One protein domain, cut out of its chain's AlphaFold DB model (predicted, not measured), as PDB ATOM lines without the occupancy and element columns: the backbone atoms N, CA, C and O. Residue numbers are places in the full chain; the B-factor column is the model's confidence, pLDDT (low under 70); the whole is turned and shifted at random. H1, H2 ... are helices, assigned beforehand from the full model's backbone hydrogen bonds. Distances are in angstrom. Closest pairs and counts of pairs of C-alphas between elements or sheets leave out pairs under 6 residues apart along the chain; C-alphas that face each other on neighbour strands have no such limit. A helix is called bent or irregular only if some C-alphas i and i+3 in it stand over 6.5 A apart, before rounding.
ATOM      1  N   LEU A   2     193.849 116.014 173.549       35.09
ATOM      2  CA  LEU A   2     194.215 117.157 172.683       35.09
ATOM      3  C   LEU A   2     193.165 118.289 172.670       35.09
ATOM      4  O   LEU A   2     193.530 119.456 172.767       35.09
ATOM      5  N   GLU A   3     191.869 117.958 172.641       36.44
ATOM      6  CA  GLU A   3     190.781 118.955 172.707       36.44
ATOM      7  C   GLU A   3     190.772 119.755 174.021       36.44
ATOM      8  O   GLU A   3     190.529 120.957 174.005       36.44
ATOM      9  N   LYS A   4     191.125 119.129 175.156       42.50
ATOM     10  CA  LYS A   4     191.204 119.800 176.470       42.50
ATOM     11  C   LYS A   4     192.406 120.737 176.603       42.50
ATOM     12  O   LYS A   4     192.331 121.702 177.353       42.50
ATOM     13  N   LEU A   5     193.487 120.486 175.862       42.50
ATOM     14  CA  LEU A   5     194.687 121.331 175.864       42.50
ATOM     15  C   LEU A   5     194.524 122.605 175.019       42.50
ATOM     16  O   LEU A   5     195.154 123.612 175.328       42.50
ATOM     17  N   ASN A   6     193.660 122.581 173.997       42.44
ATOM     18  CA  ASN A   6     193.394 123.730 173.119       42.44
ATOM     19  C   ASN A   6     192.118 124.517 173.491       42.44
ATOM     20  O   ASN A   6     191.824 125.547 172.882       42.44
ATOM     21  N   LEU A   7     191.360 124.053 174.488       42.22
ATOM     22  CA  LEU A   7     190.052 124.593 174.882       42.22
ATOM     23  C   LEU A   7     190.018 126.117 175.185       42.22
ATOM     24  O   LEU A   7     189.004 126.734 174.872       42.22
ATOM     25  N   PRO A   8     191.088 126.788 175.675       46.53
ATOM     26  CA  PRO A   8     191.060 128.243 175.897       46.53
ATOM     27  C   PRO A   8     191.123 129.123 174.631       46.53
ATOM     28  O   PRO A   8     190.948 130.338 174.742       46.53
ATOM     29  N   VAL A   9     191.429 128.553 173.455       47.88
ATOM     30  CA  VAL A   9     191.719 129.308 172.210       47.88
ATOM     31  C   VAL A   9     190.624 129.157 171.144       47.88
ATOM     32  O   VAL A   9     190.612 129.910 170.174       47.88
ATOM     33  N   TYR A  10     189.682 128.223 171.306       47.03
ATOM     34  CA  TYR A  10     188.676 127.929 170.273       47.03
ATOM     35  C   TYR A  10     187.426 128.816 170.300       47.03
ATOM     36  O   TYR A  10     186.656 128.792 169.342       47.03
ATOM     37  N   THR A  11     187.220 129.623 171.340       53.09
ATOM     38  CA  THR A  11     186.127 130.599 171.361       53.09
ATOM     39  C   THR A  11     186.662 131.981 170.998       53.09
ATOM     40  O   THR A  11     187.532 132.531 171.674       53.09
ATOM     41  N   SER A  12     186.121 132.574 169.932       55.69
ATOM     42  CA  SER A  12     186.392 133.962 169.522       55.69
ATOM     43  C   SER A  12     186.077 134.987 170.621       55.69
ATOM     44  O   SER A  12     186.541 136.121 170.554       55.69
ATOM     45  N   GLU A  13     185.320 134.588 171.642       53.84
ATOM     46  CA  GLU A  13     184.928 135.389 172.805       53.84
ATOM     47  C   GLU A  13     185.899 135.265 173.995       53.84
ATOM     48  O   GLU A  13     185.757 135.973 174.990       53.84
ATOM     49  N   SER A  14     186.907 134.387 173.921       68.81
ATOM     50  CA  SER A  14     187.922 134.261 174.970       68.81
ATOM     51  C   SER A  14     188.747 135.547 175.075       68.81
ATOM     52  O   SER A  14     189.341 136.003 174.093       68.81
ATOM     53  N   HIS A  15     188.851 136.100 176.288       70.56
ATOM     54  CA  HIS A  15     189.665 137.288 176.583       70.56
ATOM     55  C   HIS A  15     191.127 137.110 176.121       70.56
ATOM     56  O   HIS A  15     191.766 138.044 175.644       70.56
ATOM     57  N   LEU A  16     191.635 135.874 176.177       74.75
ATOM     58  CA  LEU A  16     192.961 135.516 175.680       74.75
ATOM     59  C   LEU A  16     193.061 135.584 174.151       74.75
ATOM     60  O   LEU A  16     194.088 136.016 173.633       74.75
ATOM     61  N   TYR A  17     192.026 135.157 173.424       76.19
ATOM     62  CA  TYR A  17     192.017 135.200 171.961       76.19
ATOM     63  C   TYR A  17     192.028 136.646 171.450       76.19
ATOM     64  O   TYR A  17     192.829 136.977 170.572       76.19
ATOM     65  N   GLN A  18     191.212 137.524 172.046       74.62
ATOM     66  CA  GLN A  18     191.199 138.953 171.707       74.62
ATOM     67  C   GLN A  18     192.544 139.618 172.020       74.62
ATOM     68  O   GLN A  18     193.127 140.265 171.152       74.62
ATOM     69  N   ALA A  19     193.115 139.344 173.196       75.19
ATOM     70  CA  ALA A  19     194.442 139.832 173.560       75.19
ATOM     71  C   ALA A  19     195.546 139.338 172.612       75.19
ATOM     72  O   ALA A  19     196.429 140.102 172.224       75.19
ATOM     73  N   CYS A  20     195.491 138.071 172.187       79.88
ATOM     74  CA  CYS A  20     196.420 137.548 171.191       79.88
ATOM     75  C   CYS A  20     196.262 138.266 169.845       79.88
ATOM     76  O   CYS A  20     197.265 138.572 169.207       79.88
ATOM     77  N   LYS A  21     195.028 138.555 169.414       77.81
ATOM     78  CA  LYS A  21     194.752 139.267 168.158       77.81
ATOM     79  C   LYS A  21     195.331 140.681 168.170       77.81
ATOM     80  O   LYS A  21     195.961 141.077 167.193       77.81
ATOM     81  N   GLU A  22     195.175 141.403 169.275       74.44
ATOM     82  CA  GLU A  22     195.786 142.723 169.464       74.44
ATOM     83  C   GLU A  22     197.322 142.634 169.468       74.44
ATOM     84  O   GLU A  22     197.984 143.382 168.751       74.44
ATOM     85  N   PHE A  23     197.899 141.646 170.159       73.69
ATOM     86  CA  PHE A  23     199.350 141.420 170.227       73.69
ATOM     87  C   PHE A  23     199.987 141.013 168.878       73.69
ATOM     88  O   PHE A  23     201.162 141.290 168.624       73.69
ATOM     89  N   VAL A  24     199.231 140.350 167.995       77.06
ATOM     90  CA  VAL A  24     199.682 139.910 166.657       77.06
ATOM     91  C   VAL A  24     199.915 141.084 165.700       77.06
ATOM     92  O   VAL A  24     200.748 140.967 164.797       77.06
ATOM     93  N   THR A  25     199.253 142.229 165.912       63.81
ATOM     94  CA  THR A  25     199.377 143.415 165.040       63.81
ATOM     95  C   THR A  25     200.811 143.962 164.941       63.81
ATOM     96  O   THR A  25     201.150 144.626 163.965       63.81
ATOM     97  N   GLU A  26     201.706 143.577 165.859       58.97
ATOM     98  CA  GLU A  26     203.131 143.933 165.856       58.97
ATOM     99  C   GLU A  26     204.067 142.889 165.209       58.97
ATOM    100  O   GLU A  26     205.188 142.652 165.678       58.97
ATOM    101  N   ASN A  27     203.660 142.258 164.103       57.91
ATOM    102  CA  ASN A  27     204.532 141.357 163.328       57.91
ATOM    103  C   ASN A  27     204.921 140.053 164.073       57.91
ATOM    104  O   ASN A  27     205.981 139.460 163.828       57.91
ATOM    105  N   ARG A  28     204.073 139.590 165.002       68.69
ATOM    106  CA  ARG A  28     204.243 138.327 165.746       68.69
ATOM    107  C   ARG A  28     203.168 137.331 165.327       68.69
ATOM    108  O   ARG A  28     202.036 137.714 165.073       68.69
ATOM    109  N   ASP A  29     203.509 136.045 165.255       82.25
ATOM    110  CA  ASP A  29     202.510 135.013 164.962       82.25
ATOM    111  C   ASP A  29     201.656 134.675 166.195       82.25
ATOM    112  O   ASP A  29     202.103 134.828 167.335       82.25
ATOM    113  N   LEU A  30     200.443 134.171 165.950       83.19
ATOM    114  CA  LEU A  30     199.466 133.833 166.989       83.19
ATOM    115  C   LEU A  30     200.012 132.842 168.028       83.19
ATOM    116  O   LEU A  30     199.734 132.989 169.214       83.19
ATOM    117  N   GLY A  31     200.821 131.864 167.608       85.56
ATOM    118  CA  GLY A  31     201.423 130.889 168.520       85.56
ATOM    119  C   GLY A  31     202.413 131.543 169.485       85.56
ATOM    120  O   GLY A  31     202.422 131.233 170.673       85.56
ATOM    121  N   THR A  32     203.202 132.502 168.996       85.31
ATOM    122  CA  THR A  32     204.102 133.306 169.833       85.31
ATOM    123  C   THR A  32     203.329 134.205 170.803       85.31
ATOM    124  O   THR A  32     203.718 134.314 171.965       85.31
ATOM    125  N   ALA A  33     202.237 134.830 170.350       84.88
ATOM    126  CA  ALA A  33     201.367 135.642 171.204       84.88
ATOM    127  C   ALA A  33     200.747 134.800 172.331       84.88
ATOM    128  O   ALA A  33     200.851 135.149 173.505       84.88
ATOM    129  N   TYR A  34     200.192 133.638 171.979       86.94
ATOM    130  CA  TYR A  34     199.604 132.709 172.936       86.94
ATOM    131  C   TYR A  34     200.633 132.190 173.949       86.94
ATOM    132  O   TYR A  34     200.366 132.211 175.149       86.94
ATOM    133  N   ALA A  35     201.827 131.791 173.498       88.75
ATOM    134  CA  ALA A  35     202.902 131.345 174.388       88.75
ATOM    135  C   ALA A  35     203.317 132.428 175.399       88.75
ATOM    136  O   ALA A  35     203.585 132.118 176.556       88.75
ATOM    137  N   HIS A  36     203.337 133.698 174.976       86.56
ATOM    138  CA  HIS A  36     203.664 134.818 175.856       86.56
ATOM    139  C   HIS A  36     202.555 135.120 176.871       86.56
ATOM    140  O   HIS A  36     202.853 135.374 178.031       86.56
ATOM    141  N   LEU A  37     201.287 135.096 176.449       85.12
ATOM    142  CA  LEU A  37     200.155 135.546 177.266       85.12
ATOM    143  C   LEU A  37     199.571 134.452 178.173       85.12
ATOM    144  O   LEU A  37     199.055 134.763 179.244       85.12
ATOM    145  N   ARG A  38     199.665 133.170 177.790       86.25
ATOM    146  CA  ARG A  38     199.127 132.027 178.558       86.25
ATOM    147  C   ARG A  38     199.592 131.982 180.026       86.25
ATOM    148  O   ARG A  38     198.779 131.629 180.874       86.25
ATOM    149  N   PRO A  39     200.842 132.322 180.387       83.50
ATOM    150  CA  PRO A  39     201.250 132.381 181.793       83.50
ATOM    151  C   PRO A  39     200.617 133.531 182.596       83.50
ATOM    152  O   PRO A  39     200.674 133.510 183.821       83.50
ATOM    153  N   HIS A  40     200.022 134.526 181.930       80.81
ATOM    154  CA  HIS A  40     199.538 135.779 182.519       80.81
ATOM    155  C   HIS A  40     198.013 135.940 182.421       80.81
ATOM    156  O   HIS A  40     197.504 137.057 182.411       80.81
ATOM    157  N   LEU A  41     197.266 134.829 182.368       73.81
ATOM    158  CA  LEU A  41     195.808 134.826 182.159       73.81
ATOM    159  C   LEU A  41     195.015 135.683 183.158       73.81
ATOM    160  O   LEU A  41     193.938 136.159 182.818       73.81
ATOM    161  N   HIS A  42     195.540 135.880 184.367       69.56
ATOM    162  CA  HIS A  42     194.888 136.653 185.426       69.56
ATOM    163  C   HIS A  42     195.178 138.163 185.373       69.56
ATOM    164  O   HIS A  42     194.562 138.908 186.125       69.56
ATOM    165  N   ASP A  43     196.094 138.612 184.507       71.12
ATOM    166  CA  ASP A  43     196.559 140.005 184.432       71.12
ATOM    167  C   ASP A  43     196.872 140.405 182.980       71.12
ATOM    168  O   ASP A  43     197.992 140.774 182.612       71.12
ATOM    169  N   ILE A  44     195.891 140.241 182.089       70.88
ATOM    170  CA  ILE A  44     196.059 140.572 180.670       70.88
ATOM    171  C   ILE A  44     195.828 142.073 180.466       70.88
ATOM    172  O   ILE A  44     194.729 142.509 180.132       70.88
ATOM    173  N   ILE A  45     196.893 142.860 180.615       77.25
ATOM    174  CA  ILE A  45     196.963 144.248 180.138       77.25
ATOM    175  C   ILE A  45     197.796 144.258 178.851       77.25
ATOM    176  O   ILE A  45     199.027 144.305 178.900       77.25
ATOM    177  N   VAL A  46     197.136 144.181 177.690       70.25
ATOM    178  CA  VAL A  46     197.786 143.936 176.383       70.25
ATOM    179  C   VAL A  46     198.938 144.910 176.110       70.25
ATOM    180  O   VAL A  46     200.056 144.466 175.858       70.25
ATOM    181  N   ASN A  47     198.718 146.220 176.259       72.88
ATOM    182  CA  ASN A  47     199.753 147.241 176.031       72.88
ATOM    183  C   ASN A  47     200.970 147.095 176.965       72.88
ATOM    184  O   ASN A  47     202.112 147.340 176.559       72.88
ATOM    185  N   GLY A  48     200.743 146.669 178.212       78.31
ATOM    186  CA  GLY A  48     201.807 146.393 179.176       78.31
ATOM    187  C   GLY A  48     202.644 145.182 178.761       78.31
ATOM    188  O   GLY A  48     203.872 145.256 178.733       78.31
ATOM    189  N   HIS A  49     201.990 144.094 178.347       79.56
ATOM    190  CA  HIS A  49     202.660 142.886 177.846       79.56
ATOM    191  C   HIS A  49     203.418 143.128 176.544       79.56
ATOM    192  O   HIS A  49     204.543 142.659 176.398       79.56
ATOM    193  N   VAL A  50     202.863 143.918 175.625       75.38
ATOM    194  CA  VAL A  50     203.549 144.350 174.398       75.38
ATOM    195  C   VAL A  50     204.853 145.084 174.728       75.38
ATOM    196  O   VAL A  50     205.927 144.693 174.257       75.38
ATOM    197  N   SER A  51     204.780 146.092 175.602       79.94
ATOM    198  CA  SER A  51     205.943 146.880 176.028       79.94
ATOM    199  C   SER A  51     206.999 146.005 176.716       79.94
ATOM    200  O   SER A  51     208.186 146.065 176.386       79.94
ATOM    201  N   ASN A  52     206.566 145.117 177.616       83.00
ATOM    202  CA  ASN A  52     207.438 144.168 178.307       83.00
ATOM    203  C   ASN A  52     208.102 143.180 177.340       83.00
ATOM    204  O   ASN A  52     209.294 142.898 177.467       83.00
ATOM    205  N   ALA A  53     207.365 142.675 176.352       82.06
ATOM    206  CA  ALA A  53     207.881 141.769 175.336       82.06
ATOM    207  C   ALA A  53     208.908 142.452 174.422       82.06
ATOM    208  O   ALA A  53     209.885 141.817 174.019       82.06
ATOM    209  N   MET A  54     208.700 143.727 174.074       82.94
ATOM    210  CA  MET A  54     209.673 144.520 173.315       82.94
ATOM    211  C   MET A  54     210.967 144.712 174.106       82.94
ATOM    212  O   MET A  54     212.038 144.388 173.593       82.94
ATOM    213  N   LYS A  55     210.860 145.105 175.379       87.50
ATOM    214  CA  LYS A  55     212.013 145.229 176.275       87.50
ATOM    215  C   LYS A  55     212.754 143.901 176.448       87.50
ATOM    216  O   LYS A  55     213.955 143.843 176.235       87.50
ATOM    217  N   ALA A  56     212.047 142.807 176.736       87.44
ATOM    218  CA  ALA A  56     212.660 141.488 176.916       87.44
ATOM    219  C   ALA A  56     213.383 140.987 175.651       87.44
ATOM    220  O   ALA A  56     214.420 140.329 175.738       87.44
ATOM    221  N   LYS A  57     212.843 141.297 174.468       89.06
ATOM    222  CA  LYS A  57     213.481 141.001 173.181       89.06
ATOM    223  C   LYS A  57     214.763 141.813 172.984       89.06
ATOM    224  O   LYS A  57     215.739 141.278 172.459       89.06
ATOM    225  N   GLU A  58     214.756 143.085 173.368       89.62
ATOM    226  CA  GLU A  58     215.930 143.955 173.303       89.62
ATOM    227  C   GLU A  58     217.004 143.533 174.313       89.62
ATOM    228  O   GLU A  58     218.164 143.401 173.933       89.62
ATOM    229  N   ASP A  59     216.605 143.171 175.533       89.38
ATOM    230  CA  ASP A  59     217.486 142.619 176.564       89.38
ATOM    231  C   ASP A  59     218.150 141.304 176.104       89.38
ATOM    232  O   ASP A  59     219.364 141.147 176.240       89.38
ATOM    233  N   ASP A  60     217.401 140.362 175.505       88.44
ATOM    234  CA  ASP A  60     217.974 139.116 174.951       88.44
ATOM    235  C   ASP A  60     218.938 139.402 173.792       88.44
ATOM    236  O   ASP A  60     219.996 138.774 173.694       88.44
ATOM    237  N   ARG A  61     218.624 140.388 172.940       87.88
ATOM    238  CA  ARG A  61     219.521 140.821 171.861       87.88
ATOM    239  C   ARG A  61     220.810 141.424 172.418       87.88
ATOM    240  O   ARG A  61     221.884 141.033 171.960       87.88
ATOM    241  N   ALA A  62     220.708 142.337 173.380       87.75
ATOM    242  CA  ALA A  62     221.844 142.998 174.010       87.75
ATOM    243  C   ALA A  62     222.723 141.991 174.760       87.75
ATOM    244  O   ALA A  62     223.939 141.989 174.579       87.75
ATOM    245  N   MET A  63     222.116 141.070 175.519       86.38
ATOM    246  CA  MET A  63     222.818 139.962 176.167       86.38
ATOM    247  C   MET A  63     223.616 139.161 175.139       86.38
ATOM    248  O   MET A  63     224.832 139.055 175.265       86.38
ATOM    249  N   ARG A  64     222.977 138.679 174.065       84.50
ATOM    250  CA  ARG A  64     223.676 137.884 173.047       84.50
ATOM    251  C   ARG A  64     224.786 138.678 172.366       84.50
ATOM    252  O   ARG A  64     225.839 138.108 172.134       84.50
ATOM    253  N   GLN A  65     224.600 139.965 172.073       82.81
ATOM    254  CA  GLN A  65     225.649 140.806 171.480       82.81
ATOM    255  C   GLN A  65     226.850 140.995 172.417       82.81
ATOM    256  O   GLN A  65     227.989 140.850 171.979       82.81
ATOM    257  N   ASN A  66     226.601 141.245 173.703       80.69
ATOM    258  CA  ASN A  66     227.643 141.478 174.704       80.69
ATOM    259  C   ASN A  66     228.438 140.214 175.060       80.69
ATOM    260  O   ASN A  66     229.576 140.311 175.514       80.69
ATOM    261  N   MET A  67     227.868 139.028 174.831       76.69
ATOM    262  CA  MET A  67     228.555 137.758 175.076       76.69
ATOM    263  C   MET A  67     229.697 137.488 174.084       76.69
ATOM    264  O   MET A  67     230.561 136.672 174.399       76.69
ATOM    265  N   PHE A  68     229.744 138.157 172.923       76.56
ATOM    266  CA  PHE A  68     230.769 137.928 171.897       76.56
ATOM    267  C   PHE A  68     231.947 138.882 172.012       76.56
ATOM    268  O   PHE A  68     231.862 140.050 171.637       76.56
ATOM    269  N   VAL A  69     233.108 138.353 172.396       72.88
ATOM    270  CA  VAL A  69     234.369 139.099 172.339       72.88
ATOM    271  C   VAL A  69     235.453 138.234 171.714       72.88
ATOM    272  O   VAL A  69     235.754 137.149 172.203       72.88
ATOM    273  N   LYS A  70     236.075 138.726 170.631       67.69
ATOM    274  CA  LYS A  70     237.252 138.104 169.990       67.69
ATOM    275  C   LYS A  70     237.083 136.589 169.734       67.69
ATOM    276  O   LYS A  70     237.950 135.807 170.112       67.69
TER     277      LYS A  70
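Overview. This is residues 2 to 70 of the 504 residues of an uncharacterized protein of Armillaria solidipes (UniProt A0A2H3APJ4). One long helix, H4, runs out as an arm from a small body in which H2 and H3 pack on each other at a steep angle and the first residues of H4 pack on H2. Residues 55 to 70 stick out from this body, of which 55 to 66 belong to H4, and residues 2 to 7, which include the short H1, also stick out from it. The printed part has 69 residues with four named helices, in the order H1, H2, H3, H4, and no named strand; the class is all helix. The whole is loose, with a radius of gyration of the C-alphas of 14.8 A, and elongated, spanning 51 by 27 by 22 A.

Along the chain. H4, the longest helix, holds residues 46 to 66, from C-alpha 46 at (197.786, 143.936, 176.383) to C-alpha 66 at (227.643, 141.478, 174.704), 30.0 A. H3 holds residues 30 to 40 and is 15.7 A long. H3 is irregular, but only just: C-alphas 36 and 39 are 6.9 A apart. H2 holds residues 15 to 24, 14.3 A. H1 holds residues 2 to 6, 6.6 A, and C-alpha 2 is at (194.215, 117.157, 172.683).

Arrangement. H4 touches H2 with residues 46 to 50 alone; the closest C-alphas are those of Ala 19 and Val 46, 6.0 A apart. These two helices stand at a steep tilt of 49 degrees and run the same way. H2 also touches H3, where the C-alphas of Cys 20 and Ala 33 are closest at 5.3 A. H2 and H3 stand at a steep tilt of 50 degrees and run opposite ways. H3 and H4 are close but not clearly touching, with the C-alphas of Leu 37 and His 49 closest at 7.8 A, and their lines are about perpendicular at 76 degrees. H1 is apart from H2, H3 and H4. In H1, H2 and H4 every O i to N i+4 pair is within hydrogen-bond range; in H3, 5 of 7 are.

Size, cuts and confidence. The two C-alphas farthest apart are those of Glu 13 and Lys 70, 52.5 A. Without the stretches that stand free, the body has 47 residues and spans 27 by 22 by 14 A, with a radius of gyration of 9.5 A. The printed part has no cut. The links from H2 to H3 and from H3 to H4 are tight, and the link from H1 to H2 is short, with 8 residues. The mean pLDDT of the printed part is 73.0; residues 2 to 14, 25 to 28, 42 and 70 are under 70, and H1 has a mean of 40.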